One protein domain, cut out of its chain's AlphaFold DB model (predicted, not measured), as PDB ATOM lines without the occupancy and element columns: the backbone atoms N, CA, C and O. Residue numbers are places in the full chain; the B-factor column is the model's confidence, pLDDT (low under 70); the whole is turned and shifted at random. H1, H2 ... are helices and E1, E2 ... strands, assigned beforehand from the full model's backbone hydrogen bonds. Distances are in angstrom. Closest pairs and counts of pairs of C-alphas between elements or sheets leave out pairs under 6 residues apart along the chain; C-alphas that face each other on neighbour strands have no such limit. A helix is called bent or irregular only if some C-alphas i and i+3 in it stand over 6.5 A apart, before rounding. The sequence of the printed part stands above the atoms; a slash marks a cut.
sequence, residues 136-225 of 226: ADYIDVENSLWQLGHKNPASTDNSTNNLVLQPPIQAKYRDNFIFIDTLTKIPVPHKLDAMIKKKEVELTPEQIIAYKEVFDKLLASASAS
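Overview. This is residues 136 to 225 of the 226 residues of an uncharacterized protein of viral metagenome (UniProt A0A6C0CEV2). One long helix, H4, sticks out as a free-standing arm beside a loose body of two small strand hairpins, E1 with E2 and E3 with E4. The hairpin E3 and E4 lies in the middle, between E1 and E2 with the tiny helices H1 and H2 towards one end and H3 towards the other; after H3 the chain turns and H4 runs back, apart from it. The printed part has 90 residues, with four named helices and four named strands in the order H1 E1 E2 H2 E3 E4 H3 H4, and its class is mixed, helices and strands. Both two-stranded sheets, E1 - E2 and E3 - E4, are antiparallel. The whole is loose, with a radius of gyration of the C-alphas of 15.9 A, and flat, spanning 44 by 36 by 18 A.

Arrangement. Start at H1, residues 136 to 139, which is close but not clearly touching H2, residues 168 to 171; their closest C-alphas, of Asp 137 and Ile 169, are 6.5 A apart. Next find the hairpin of E1, residues 147 to 150, and E2, residues 163 to 166, antiparallel at 139 degrees, with N 147 and O 166 within hydrogen-bond range at 2.8 A. The closest C-alphas of E1 and H2 are those of Gln 147 and Pro 168, 6.6 A apart. Then look at the hairpin of E3, residues 177 to 179, and E4, residues 185 to 187, antiparallel at 156 degrees, where N 178 and O 186 are 2.7 A apart. E2 and E3 are only just apart, closest 8.0 A. H3, residues 189 to 197, comes closest to E3 at the C-alphas of Phe 177 and Lys 191, 7.6 A. H4, residues 205 to 224, is apart from H3. In H3 and H4 every O i to N i+4 pair is within hydrogen-bond range; H1 and H2 are too short for such a pair.

Along the chain. Find C-alpha 136 at (-20.484, -54.858, 94.795), where H1 begins; it is neither bent nor irregular, but only just, with C-alphas 136 and 139 6.2 A apart. E1 measures 10.3 A and E2 9.9 A from first to last C-alpha. H3 runs 12.4 A from C-alpha 189 at (-40.883, -48.190, 113.542). H4 runs 29.0 A, ending at C-alpha 224 at (-38.329, -32.481, 131.452).

Size, cuts and confidence. The two C-alphas farthest apart, of Asp 140 and Ala 224, are 47.7 A apart. Residues 204 to 210 and 212 to 225 stand free. The printed part has no cut, and the link from E1 to E2, 12 residues, is long. The pLDDT is under 70 at residues 171, 224 and 225.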
ATOM      1  N   ALA A 136     -19.497 -55.324  95.763       90.81
ATOM      2  CA  ALA A 136     -20.484 -54.858  94.795       90.81
ATOM      3  C   ALA A 136     -21.304 -53.664  95.310       90.81
ATOM      4  O   ALA A 136     -21.536 -52.712  94.570       90.81
ATOM      5  N   ASP A 137     -21.719 -53.692  96.580       89.06
ATOM      6  CA  ASP A 137     -22.623 -52.679  97.129       89.06
ATOM      7  C   ASP A 137     -21.925 -51.371  97.514       89.06
ATOM      8  O   ASP A 137     -22.580 -50.330  97.517       89.06
ATOM      9  N   TYR A 138     -20.639 -51.406  97.882       89.06
ATOM     10  CA  TYR A 138     -19.947 -50.250  98.468       89.06
ATOM     11  C   TYR A 138     -18.599 -49.904  97.828       89.06
ATOM     12  O   TYR A 138     -18.214 -48.739  97.888       89.06
ATOM     13  N   ILE A 139     -17.858 -50.867  97.271       91.88
ATOM     14  CA  ILE A 139     -16.480 -50.636  96.793       91.88
ATOM     15  C   ILE A 139     -16.465 -50.322  95.298       91.88
ATOM     16  O   ILE A 139     -15.883 -49.322  94.889       91.88
ATOM     17  N   ASP A 140     -17.128 -51.148  94.494       94.25
ATOM     18  CA  ASP A 140     -17.096 -51.059  93.029       94.25
ATOM     19  C   ASP A 140     -18.153 -50.074  92.473       94.25
ATOM     20  O   ASP A 140     -18.392 -50.017  91.267       94.25
ATOM     21  N   VAL A 141     -18.796 -49.281  93.337       92.19
ATOM     22  CA  VAL A 141     -19.795 -48.276  92.944       92.19
ATOM     23  C   VAL A 141     -19.104 -46.969  92.564       92.19
ATOM     24  O   VAL A 141     -18.483 -46.323  93.410       92.19
ATOM     25  N   GLU A 142     -19.272 -46.529  91.317       94.94
ATOM     26  CA  GLU A 142     -18.732 -45.251  90.844       94.94
ATOM     27  C   GLU A 142     -19.189 -44.068  91.713       94.94
ATOM     28  O   GLU A 142     -20.379 -43.916  91.991       94.94
ATOM     29  N   ASN A 143     -18.257 -43.177  92.082       93.44
ATOM     30  CA  ASN A 143     -18.523 -42.010  92.941       93.44
ATOM     31  C   ASN A 143     -19.669 -41.115  92.434       93.44
ATOM     32  O   ASN A 143     -20.389 -40.526  93.235       93.44
ATOM     33  N   SER A 144     -19.857 -41.029  91.115       94.19
ATOM     34  CA  SER A 144     -20.929 -40.266  90.457       94.19
ATOM     35  C   SER A 144     -22.336 -40.781  90.778       94.19
ATOM     36  O   SER A 144     -23.303 -40.028  90.666       94.19
ATOM     37  N   LEU A 145     -22.462 -42.049  91.174       91.00
ATOM     38  CA  LEU A 145     -23.735 -42.702  91.471       91.00
ATOM     39  C   LEU A 145     -24.146 -42.565  92.938       91.00
ATOM     40  O   LEU A 145     -25.260 -42.948  93.298       91.00
ATOM     41  N   TRP A 146     -23.267 -42.048  93.795       90.75
ATOM     42  CA  TRP A 146     -23.566 -41.892  95.211       90.75
ATOM     43  C   TRP A 146     -24.621 -40.811  95.430       90.75
ATOM     44  O   TRP A 146     -24.584 -39.730  94.844       90.75
ATOM     45  N   GLN A 147     -25.575 -41.115  96.303       88.56
ATOM     46  CA  GLN A 147     -26.730 -40.277  96.588       88.56
ATOM     47  C   GLN A 147     -26.677 -39.770  98.024       88.56
ATOM     48  O   GLN A 147     -26.235 -40.472  98.934       88.56
ATOM     49  N   LEU A 148     -27.156 -38.546  98.226       87.56
ATOM     50  CA  LEU A 148     -27.296 -37.952  99.548       87.56
ATOM     51  C   LEU A 148     -28.675 -38.297 100.121       87.56
ATOM     52  O   LEU A 148     -29.689 -38.132  99.446       87.56
ATOM     53  N   GLY A 149     -28.707 -38.764 101.364       85.75
ATOM     54  CA  GLY A 149     -29.931 -39.019 102.118       85.75
ATOM     55  C   GLY A 149     -29.822 -38.522 103.554       85.75
ATOM     56  O   GLY A 149     -28.774 -38.025 103.973       85.75
ATOM     57  N   HIS A 150     -30.901 -38.672 104.320       87.12
ATOM     58  CA  HIS A 150     -30.927 -38.317 105.738       87.12
ATOM     59  C   HIS A 150     -30.452 -39.475 106.620       87.12
ATOM     60  O   HIS A 150     -30.766 -40.635 106.362       87.12
ATOM     61  N   LYS A 151     -29.718 -39.166 107.694       87.81
ATOM     62  CA  LYS A 151     -29.365 -40.145 108.731       87.81
ATOM     63  C   LYS A 151     -30.594 -40.569 109.512       87.81
ATOM     64  O   LYS A 151     -30.751 -41.749 109.784       87.81
ATOM     65  N   ASN A 152     -31.449 -39.623 109.880       89.56
ATOM     66  CA  ASN A 152     -32.775 -39.898 110.406       89.56
ATOM     67  C   ASN A 152     -33.818 -39.394 109.398       89.56
ATOM     68  O   ASN A 152     -34.034 -38.180 109.331       89.56
ATOM     69  N   PRO A 153     -34.475 -40.288 108.638       85.12
ATOM     70  CA  PRO A 153     -35.452 -39.891 107.625       85.12
ATOM     71  C   PRO A 153     -36.733 -39.289 108.219       85.12
ATOM     72  O   PRO A 153     -37.486 -38.634 107.510       85.12
ATOM     73  N   ALA A 154     -36.985 -39.475 109.519       84.31
ATOM     74  CA  ALA A 154     -38.112 -38.855 110.214       84.31
ATOM     75  C   ALA A 154     -37.795 -37.443 110.748       84.31
ATOM     76  O   ALA A 154     -38.664 -36.799 111.332       84.31
ATOM     77  N   SER A 155     -36.558 -36.962 110.587       84.44
ATOM     78  CA  SER A 155     -36.147 -35.617 110.994       84.44
ATOM     79  C   SER A 155     -36.309 -34.625 109.844       84.44
ATOM     80  O   SER A 155     -35.945 -34.920 108.709       84.44
ATOM     81  N   THR A 156     -36.785 -33.415 110.143       83.12
ATOM     82  CA  THR A 156     -36.815 -32.295 109.184       83.12
ATOM     83  C   THR A 156     -35.472 -31.562 109.079       83.12
ATOM     84  O   THR A 156     -35.361 -30.589 108.333       83.12
ATOM     85  N   ASP A 157     -34.460 -31.978 109.849       84.81
ATOM     86  CA  ASP A 157     -33.129 -31.374 109.832       84.81
ATOM     87  C   ASP A 157     -32.385 -31.697 108.528       84.81
ATOM     88  O   ASP A 157     -32.088 -32.856 108.238       84.81
ATOM     89  N   ASN A 158     -32.046 -30.658 107.768       85.44
ATOM     90  CA  ASN A 158     -31.250 -30.750 106.540       85.44
ATOM     91  C   ASN A 158     -29.791 -30.313 106.748       85.44
ATOM     92  O   ASN A 158     -29.062 -30.108 105.777       85.44
ATOM     93  N   SER A 159     -29.356 -30.129 107.996       89.19
ATOM     94  CA  SER A 159     -27.962 -29.839 108.308       89.19
ATOM     95  C   SER A 159     -27.063 -31.013 107.922       89.19
ATOM     96  O   SER A 159     -27.473 -32.173 107.937       89.19
ATOM     97  N   THR A 160     -25.790 -30.728 107.649       85.56
ATOM     98  CA  THR A 160     -24.771 -31.747 107.346       85.56
ATOM     99  C   THR A 160     -24.654 -32.825 108.427       85.56
ATOM    100  O   THR A 160     -24.247 -33.948 108.133       85.56
ATOM    101  N   ASN A 161     -25.069 -32.528 109.661       86.44
ATOM    102  CA  ASN A 161     -25.076 -33.489 110.757       86.44
ATOM    103  C   ASN A 161     -26.092 -34.619 110.545       86.44
ATOM    104  O   ASN A 161     -25.819 -35.745 110.970       86.44
ATOM    105  N   ASN A 162     -27.203 -34.348 109.851       85.56
ATOM    106  CA  ASN A 162     -28.248 -35.313 109.522       85.56
ATOM    107  C   ASN A 162     -28.153 -35.838 108.078       85.56
ATOM    108  O   ASN A 162     -29.089 -36.474 107.609       85.56
ATOM    109  N   LEU A 163     -27.045 -35.618 107.364       88.06
ATOM    110  CA  LEU A 163     -26.862 -36.117 105.995       88.06
ATOM    111  C   LEU A 163     -25.890 -37.302 105.946       88.06
ATOM    112  O   LEU A 163     -24.936 -37.385 106.722       88.06
ATOM    113  N   VAL A 164     -26.133 -38.231 105.022       87.38
ATOM    114  CA  VAL A 164     -25.298 -39.414 104.781       87.38
ATOM    115  C   VAL A 164     -25.242 -39.736 103.288       87.38
ATOM    116  O   VAL A 164     -26.252 -39.673 102.590       87.38
ATOM    117  N   LEU A 165     -24.049 -40.080 102.795       88.12
ATOM    118  CA  LEU A 165     -23.844 -40.557 101.428       88.12
ATOM    119  C   LEU A 165     -24.100 -42.061 101.346       88.12
ATOM    120  O   LEU A 165     -23.660 -42.822 102.210       88.12
ATOM    121  N   GLN A 166     -24.805 -42.486 100.303       86.31
ATOM    122  CA  GLN A 166     -25.209 -43.871 100.109       86.31
ATOM    123  C   GLN A 166     -25.025 -44.294  98.649       86.31
ATOM    124  O   GLN A 166     -25.364 -43.531  97.743       86.31
ATOM    125  N   PRO A 167     -24.555 -45.523  98.394       88.31
ATOM    126  CA  PRO A 167     -24.589 -46.087  97.054       88.31
ATOM    127  C   PRO A 167     -26.046 -46.403  96.643       88.31
ATOM    128  O   PRO A 167     -26.897 -46.631  97.512       88.31
ATOM    129  N   PRO A 168     -26.366 -46.475  95.335       83.25
ATOM    130  CA  PRO A 168     -27.743 -46.610  94.837       83.25
ATOM    131  C   PRO A 168     -28.541 -47.770  95.442       83.25
ATOM    132  O   PRO A 168     -29.707 -47.612  95.800       83.25
ATOM    133  N   ILE A 169     -27.916 -48.942  95.603       76.88
ATOM    134  CA  ILE A 169     -28.579 -50.127  96.172       76.88
ATOM    135  C   ILE A 169     -28.973 -49.887  97.630       76.88
ATOM    136  O   ILE A 169     -30.002 -50.392  98.074       76.88
ATOM    137  N   GLN A 170     -28.190 -49.103  98.368       75.31
ATOM    138  CA  GLN A 170     -28.471 -48.773  99.761       75.31
ATOM    139  C   GLN A 170     -29.472 -47.620  99.889       75.31
ATOM    140  O   GLN A 170     -30.203 -47.571 100.878       75.31
ATOM    141  N   ALA A 171     -29.599 -46.767  98.866       68.31
ATOM    142  CA  ALA A 171     -30.582 -45.685  98.833       68.31
ATOM    143  C   ALA A 171     -32.037 -46.189  98.923       68.31
ATOM    144  O   ALA A 171     -32.895 -45.487  99.451       68.31
ATOM    145  N   LYS A 172     -32.330 -47.440  98.527       72.25
ATOM    146  CA  LYS A 172     -33.659 -48.062  98.739       72.25
ATOM    147  C   LYS A 172     -34.032 -48.227 100.222       72.25
ATOM    148  O   LYS A 172     -35.193 -48.453 100.560       72.25
ATOM    149  N   TYR A 173     -33.046 -48.138 101.114       73.56
ATOM    150  CA  TYR A 173     -33.217 -48.231 102.559       73.56
ATOM    151  C   TYR A 173     -33.254 -46.862 103.249       73.56
ATOM    152  O   TYR A 173     -33.482 -46.825 104.456       73.56
ATOM    153  N   ARG A 174     -33.069 -45.756 102.514       74.31
ATOM    154  CA  ARG A 174     -32.920 -44.404 103.079       74.31
ATOM    155  C   ARG A 174     -34.062 -44.005 104.022       74.31
ATOM    156  O   ARG A 174     -33.802 -43.456 105.080       74.31
ATOM    157  N   ASP A 175     -35.296 -44.381 103.683       81.94
ATOM    158  CA  ASP A 175     -36.505 -44.012 104.436       81.94
ATOM    159  C   ASP A 175     -36.889 -45.057 105.499       81.94
ATOM    160  O   ASP A 175     -37.850 -44.899 106.248       81.94
ATOM    161  N   ASN A 176     -36.145 -46.164 105.561       89.00
ATOM    162  CA  ASN A 176     -36.472 -47.328 106.378       89.00
ATOM    163  C   ASN A 176     -35.555 -47.490 107.595       89.00
ATOM    164  O   ASN A 176     -35.807 -48.361 108.430       89.00
ATOM    165  N   PHE A 177     -34.492 -46.693 107.702       91.31
ATOM    166  CA  PHE A 177     -33.503 -46.849 108.760       91.31
ATOM    167  C   PHE A 177     -32.958 -45.513 109.260       91.31
ATOM    168  O   PHE A 177     -32.768 -44.576 108.495       91.31
ATOM    169  N   ILE A 178     -32.650 -45.479 110.554       91.12
ATOM    170  CA  ILE A 178     -31.830 -44.468 111.210       91.12
ATOM    171  C   ILE A 178     -30.373 -44.935 111.151       91.12
ATOM    172  O   ILE A 178     -30.046 -46.030 111.614       91.12
ATOM    173  N   PHE A 179     -29.491 -44.118 110.589       88.25
ATOM    174  CA  PHE A 179     -28.079 -44.434 110.401       88.25
ATOM    175  C   PHE A 179     -27.266 -44.022 111.627       88.25
ATOM    176  O   PHE A 179     -27.242 -42.846 111.992       88.25
ATOM    177  N   ILE A 180     -26.575 -44.990 112.232       87.44
ATOM    178  CA  ILE A 180     -25.548 -44.723 113.248       87.44
ATOM    179  C   ILE A 180     -24.214 -44.482 112.536       87.44
ATOM    180  O   ILE A 180     -23.554 -43.471 112.761       87.44
ATOM    181  N   ASP A 181     -23.865 -45.395 111.629       83.44
ATOM    182  CA  ASP A 181     -22.731 -45.295 110.715       83.44
ATOM    183  C   ASP A 181     -23.086 -45.931 109.351       83.44
ATOM    184  O   ASP A 181     -24.246 -46.251 109.077       83.44
ATOM    185  N   THR A 182     -22.100 -46.076 108.462       77.56
ATOM    186  CA  THR A 182     -22.287 -46.621 107.106       77.56
ATOM    187  C   THR A 182     -22.890 -48.032 107.093       77.56
ATOM    188  O   THR A 182     -23.711 -48.340 106.224       77.56
ATOM    189  N   LEU A 183     -22.507 -48.890 108.041       82.31
ATOM    190  CA  LEU A 183     -22.904 -50.300 108.106       82.31
ATOM    191  C   LEU A 183     -23.912 -50.572 109.230       82.31
ATOM    192  O   LEU A 183     -24.728 -51.485 109.107       82.31
ATOM    193  N   THR A 184     -23.907 -49.761 110.285       86.88
ATOM    194  CA  THR A 184     -24.780 -49.912 111.450       86.88
ATOM    195  C   THR A 184     -25.987 -48.990 111.357       86.88
ATOM    196  O   THR A 184     -25.872 -47.761 111.335       86.88
ATOM    197  N   LYS A 185     -27.177 -49.591 111.326       89.50
ATOM    198  CA  LYS A 185     -28.445 -48.891 111.106       89.50
ATOM    199  C   LYS A 185     -29.539 -49.507 111.975       89.50
ATOM    200  O   LYS A 185     -29.528 -50.711 112.219       89.50
ATOM    201  N   ILE A 186     -30.493 -48.696 112.419       91.50
ATOM    202  CA  ILE A 186     -31.647 -49.125 113.219       91.50
ATOM    203  C   ILE A 186     -32.906 -48.961 112.365       91.50
ATOM    204  O   ILE A 186     -33.098 -47.882 111.812       91.50
ATOM    205  N   PRO A 187     -33.772 -49.977 112.219       92.69
ATOM    206  CA  PRO A 187     -35.009 -49.808 111.467       92.69
ATOM    207  C   PRO A 187     -35.909 -48.767 112.140       92.69
ATOM    208  O   PRO A 187     -36.078 -48.767 113.359       92.69
ATOM    209  N   VAL A 188     -36.523 -47.900 111.341       92.25
ATOM    210  CA  VAL A 188     -37.606 -47.031 111.827       92.25
ATOM    211  C   VAL A 188     -38.842 -47.880 112.185       92.25
ATOM    212  O   VAL A 188     -38.951 -49.015 111.707       92.25
ATOM    213  N   PRO A 189     -39.800 -47.372 112.989       92.62
ATOM    214  CA  PRO A 189     -40.883 -48.190 113.542       92.62
ATOM    215  C   PRO A 189     -41.671 -49.020 112.518       92.62
ATOM    216  O   PRO A 189     -41.882 -50.211 112.738       92.62
ATOM    217  N   HIS A 190     -42.053 -48.447 111.368       92.44
ATOM    218  CA  HIS A 190     -42.803 -49.191 110.344       92.44
ATOM    219  C   HIS A 190     -41.970 -50.299 109.692       92.44
ATOM    220  O   HIS A 190     -42.494 -51.366 109.369       92.44
ATOM    221  N   LYS A 191     -40.662 -50.072 109.505       93.62
ATOM    222  CA  LYS A 191     -39.759 -51.089 108.965       93.62
ATOM    223  C   LYS A 191     -39.560 -52.205 109.983       93.62
ATOM    224  O   LYS A 191     -39.615 -53.368 109.591       93.62
ATOM    225  N   LEU A 192     -39.379 -51.872 111.262       93.81
ATOM    226  CA  LEU A 192     -39.243 -52.860 112.331       93.81
ATOM    227  C   LEU A 192     -40.493 -53.746 112.434       93.81
ATOM    228  O   LEU A 192     -40.364 -54.967 112.447       93.81
ATOM    229  N   ASP A 193     -41.690 -53.155 112.414       93.75
ATOM    230  CA  ASP A 193     -42.960 -53.896 112.404       93.75
ATOM    231  C   ASP A 193     -43.051 -54.866 111.211       93.75
ATOM    232  O   ASP A 193     -43.368 -56.047 111.374       93.75
ATOM    233  N   ALA A 194     -42.676 -54.413 110.009       94.38
ATOM    234  CA  ALA A 194     -42.638 -55.271 108.828       94.38
ATOM    235  C   ALA A 194     -41.619 -56.420 108.956       94.38
ATOM    236  O   ALA A 194     -41.910 -57.541 108.538       94.38
ATOM    237  N   MET A 195     -40.439 -56.163 109.530       94.62
ATOM    238  CA  MET A 195     -39.404 -57.181 109.757       94.62
ATOM    239  C   MET A 195     -39.864 -58.241 110.767       94.62
ATOM    240  O   MET A 195     -39.679 -59.431 110.524       94.62
ATOM    241  N   ILE A 196     -40.525 -57.828 111.853       94.75
ATOM    242  CA  ILE A 196     -41.091 -58.739 112.862       94.75
ATOM    243  C   ILE A 196     -42.179 -59.619 112.238       94.75
ATOM    244  O   ILE A 196     -42.140 -60.841 112.373       94.75
ATOM    245  N   LYS A 197     -43.113 -59.031 111.476       94.44
ATOM    246  CA  LYS A 197     -44.169 -59.780 110.766       94.44
ATOM    247  C   LYS A 197     -43.606 -60.824 109.801       94.44
ATOM    248  O   LYS A 197     -44.184 -61.896 109.648       94.44
ATOM    249  N   LYS A 198     -42.471 -60.517 109.167       95.38
ATOM    250  CA  LYS A 198     -41.754 -61.423 108.259       95.38
ATOM    251  C   LYS A 198     -40.821 -62.409 108.963       95.38
ATOM    252  O   LYS A 198     -40.233 -63.243 108.283       95.38
ATOM    253  N   LYS A 199     -40.690 -62.337 110.293       92.81
ATOM    254  CA  LYS A 199     -39.725 -63.116 111.087       92.81
ATOM    255  C   LYS A 199     -38.264 -62.898 110.663       92.81
ATOM    256  O   LYS A 199     -37.429 -63.777 110.831       92.81
ATOM    257  N   GLU A 200     -37.954 -61.717 110.124       91.56
ATOM    258  CA  GLU A 200     -36.574 -61.280 109.856       91.56
ATOM    259  C   GLU A 200     -35.866 -60.868 111.161       91.56
ATOM    260  O   GLU A 200     -34.641 -60.887 111.242       91.56
ATOM    261  N   VAL A 201     -36.640 -60.485 112.182       91.62
ATOM    262  CA  VAL A 201     -36.171 -60.106 113.521       91.62
ATOM    263  C   VAL A 201     -37.048 -60.789 114.560       91.62
ATOM    264  O   VAL A 201     -38.275 -60.733 114.469       91.62
ATOM    265  N   GLU A 202     -36.415 -61.376 115.571       91.88
ATOM    266  CA  GLU A 202     -37.074 -61.955 116.739       91.88
ATOM    267  C   GLU A 202     -36.520 -61.296 118.006       91.88
ATOM    268  O   GLU A 202     -35.306 -61.174 118.178       91.88
ATOM    269  N   LEU A 203     -37.420 -60.829 118.872       91.00
ATOM    270  CA  LEU A 203     -37.085 -60.219 120.157       91.00
ATOM    271  C   LEU A 203     -37.675 -61.076 121.273       91.00
ATOM    272  O   LEU A 203     -38.856 -61.423 121.222       91.00
ATOM    273  N   THR A 204     -36.878 -61.387 122.296       91.50
ATOM    274  CA  THR A 204     -37.394 -62.097 123.474       91.50
ATOM    275  C   THR A 204     -38.282 -61.174 124.317       91.50
ATOM    276  O   THR A 204     -38.115 -59.948 124.273       91.50
ATOM    277  N   PRO A 205     -39.201 -61.720 125.136       93.38
ATOM    278  CA  PRO A 205     -40.016 -60.914 126.045       93.38
ATOM    279  C   PRO A 205     -39.191 -59.976 126.939       93.38
ATOM    280  O   PRO A 205     -39.544 -58.811 127.113       93.38
ATOM    281  N   GLU A 206     -38.049 -60.439 127.450       89.00
ATOM    282  CA  GLU A 206     -37.155 -59.646 128.303       89.00
ATOM    283  C   GLU A 206     -36.511 -58.492 127.532       89.00
ATOM    284  O   GLU A 206     -36.376 -57.391 128.065       89.00
ATOM    285  N   GLN A 207     -36.138 -58.720 126.268       91.44
ATOM    286  CA  GLN A 207     -35.613 -57.664 125.404       91.44
ATOM    287  C   GLN A 207     -36.678 -56.602 125.135       91.44
ATOM    288  O   GLN A 207     -36.375 -55.415 125.205       91.44
ATOM    289  N   ILE A 208     -37.923 -57.010 124.874       94.50
ATOM    290  CA  ILE A 208     -39.041 -56.085 124.646       94.50
ATOM    291  C   ILE A 208     -39.265 -55.203 125.881       94.50
ATOM    292  O   ILE A 208     -39.363 -53.982 125.750       94.50
ATOM    293  N   ILE A 209     -39.286 -55.798 127.078       94.44
ATOM    294  CA  ILE A 209     -39.425 -55.059 128.343       94.44
ATOM    295  C   ILE A 209     -38.269 -54.066 128.517       94.44
ATOM    296  O   ILE A 209     -38.509 -52.887 128.776       94.44
ATOM    297  N   ALA A 210     -37.025 -54.504 128.309       92.38
ATOM    298  CA  ALA A 210     -35.854 -53.642 128.445       92.38
ATOM    299  C   ALA A 210     -35.859 -52.477 127.440       92.38
ATOM    300  O   ALA A 210     -35.547 -51.344 127.807       92.38
ATOM    301  N   TYR A 211     -36.251 -52.723 126.184       94.12
ATOM    302  CA  TYR A 211     -36.401 -51.658 125.192       94.12
ATOM    303  C   TYR A 211     -37.475 -50.657 125.607       94.12
ATOM    304  O   TYR A 211     -37.237 -49.452 125.537       94.12
ATOM    305  N   LYS A 212     -38.626 -51.136 126.094       95.69
ATOM    306  CA  LYS A 212     -39.696 -50.270 126.595       95.69
ATOM    307  C   LYS A 212     -39.192 -49.354 127.712       95.69
ATOM    308  O   LYS A 212     -39.400 -48.149 127.633       95.69
ATOM    309  N   GLU A 213     -38.467 -49.883 128.696       94.94
ATOM    310  CA  GLU A 213     -37.898 -49.066 129.777       94.94
ATOM    311  C   GLU A 213     -36.925 -47.989 129.276       94.94
ATOM    312  O   GLU A 213     -36.888 -46.885 129.822       94.94
ATOM    313  N   VAL A 214     -36.118 -48.296 128.255       95.12
ATOM    314  CA  VAL A 214     -35.199 -47.321 127.646       95.12
ATOM    315  C   VAL A 214     -35.979 -46.193 126.970       95.12
ATOM    316  O   VAL A 214     -35.661 -45.024 127.191       95.12
ATOM    317  N   PHE A 215     -37.008 -46.522 126.188       93.56
ATOM    318  CA  PHE A 215     -37.828 -45.517 125.509       93.56
ATOM    319  C   PHE A 215     -38.667 -44.687 126.485       93.56
ATOM    320  O   PHE A 215     -38.730 -43.469 126.327       93.56
ATOM    321  N   ASP A 216     -39.223 -45.303 127.531       94.69
ATOM    322  CA  ASP A 216     -39.967 -44.601 128.584       94.69
ATOM    323  C   ASP A 216     -39.063 -43.574 129.300       94.69
ATOM    324  O   ASP A 216     -39.459 -42.424 129.509       94.69
ATOM    325  N   LYS A 217     -37.810 -43.944 129.611       93.62
ATOM    326  CA  LYS A 217     -36.816 -43.021 130.196       93.62
ATOM    327  C   LYS A 217     -36.458 -41.875 129.253       93.62
ATOM    328  O   LYS A 217     -36.348 -40.739 129.706       93.62
ATOM    329  N   LEU A 218     -36.274 -42.167 127.964       92.31
ATOM    330  CA  LEU A 218     -35.948 -41.160 126.953       92.31
ATOM    331  C   LEU A 218     -37.094 -40.154 126.765       92.31
ATOM    332  O   LEU A 218     -36.857 -38.958 126.616       92.31
ATOM    333  N   LEU A 219     -38.342 -40.625 126.802       91.88
ATOM    334  CA  LEU A 219     -39.518 -39.765 126.711       91.88
ATOM    335  C   LEU A 219     -39.650 -38.857 127.942       91.88
ATOM    336  O   LEU A 219     -39.941 -37.665 127.812       91.88
ATOM    337  N   ALA A 220     -39.400 -39.407 129.132       91.44
ATOM    338  CA  ALA A 220     -39.417 -38.645 130.375       91.44
ATOM    339  C   ALA A 220     -38.333 -37.556 130.400       91.44
ATOM    340  O   ALA A 220     -38.611 -36.437 130.827       91.44
ATOM    341  N   SER A 221     -37.120 -37.846 129.911       87.00
ATOM    342  CA  SER A 221     -36.052 -36.843 129.852       87.00
ATOM    343  C   SER A 221     -36.348 -35.740 128.841       87.00
ATOM    344  O   SER A 221     -36.124 -34.579 129.159       87.00
ATOM    345  N   ALA A 222     -36.910 -36.071 127.673       80.62
ATOM    346  CA  ALA A 222     -37.307 -35.080 126.673       80.62
ATOM    347  C   ALA A 222     -38.400 -34.128 127.193       80.62
ATOM    348  O   ALA A 222     -38.339 -32.925 126.946       80.62
ATOM    349  N   SER A 223     -39.355 -34.659 127.963       73.38
ATOM    350  CA  SER A 223     -40.459 -33.889 128.559       73.38
ATOM    351  C   SER A 223     -40.030 -33.008 129.736       73.38
ATOM    352  O   SER A 223     -40.735 -32.068 130.073       73.38
ATOM    353  N   ALA A 224     -38.893 -33.300 130.375       65.50
ATOM    354  CA  ALA A 224     -38.329 -32.481 131.452       65.50
ATOM    355  C   ALA A 224     -37.472 -31.310 130.931       65.50
ATOM    356  O   ALA A 224     -37.098 -30.428 131.700       65.50
ATOM    357  N   SER A 225     -37.126 -31.335 129.642       55.34
ATOM    358  CA  SER A 225     -36.302 -30.332 128.954       55.34
ATOM    359  C   SER A 225     -37.100 -29.388 128.042       55.34
ATOM    360  O   SER A 225     -36.496 -28.528 127.402       55.34
TER     361      SER A 225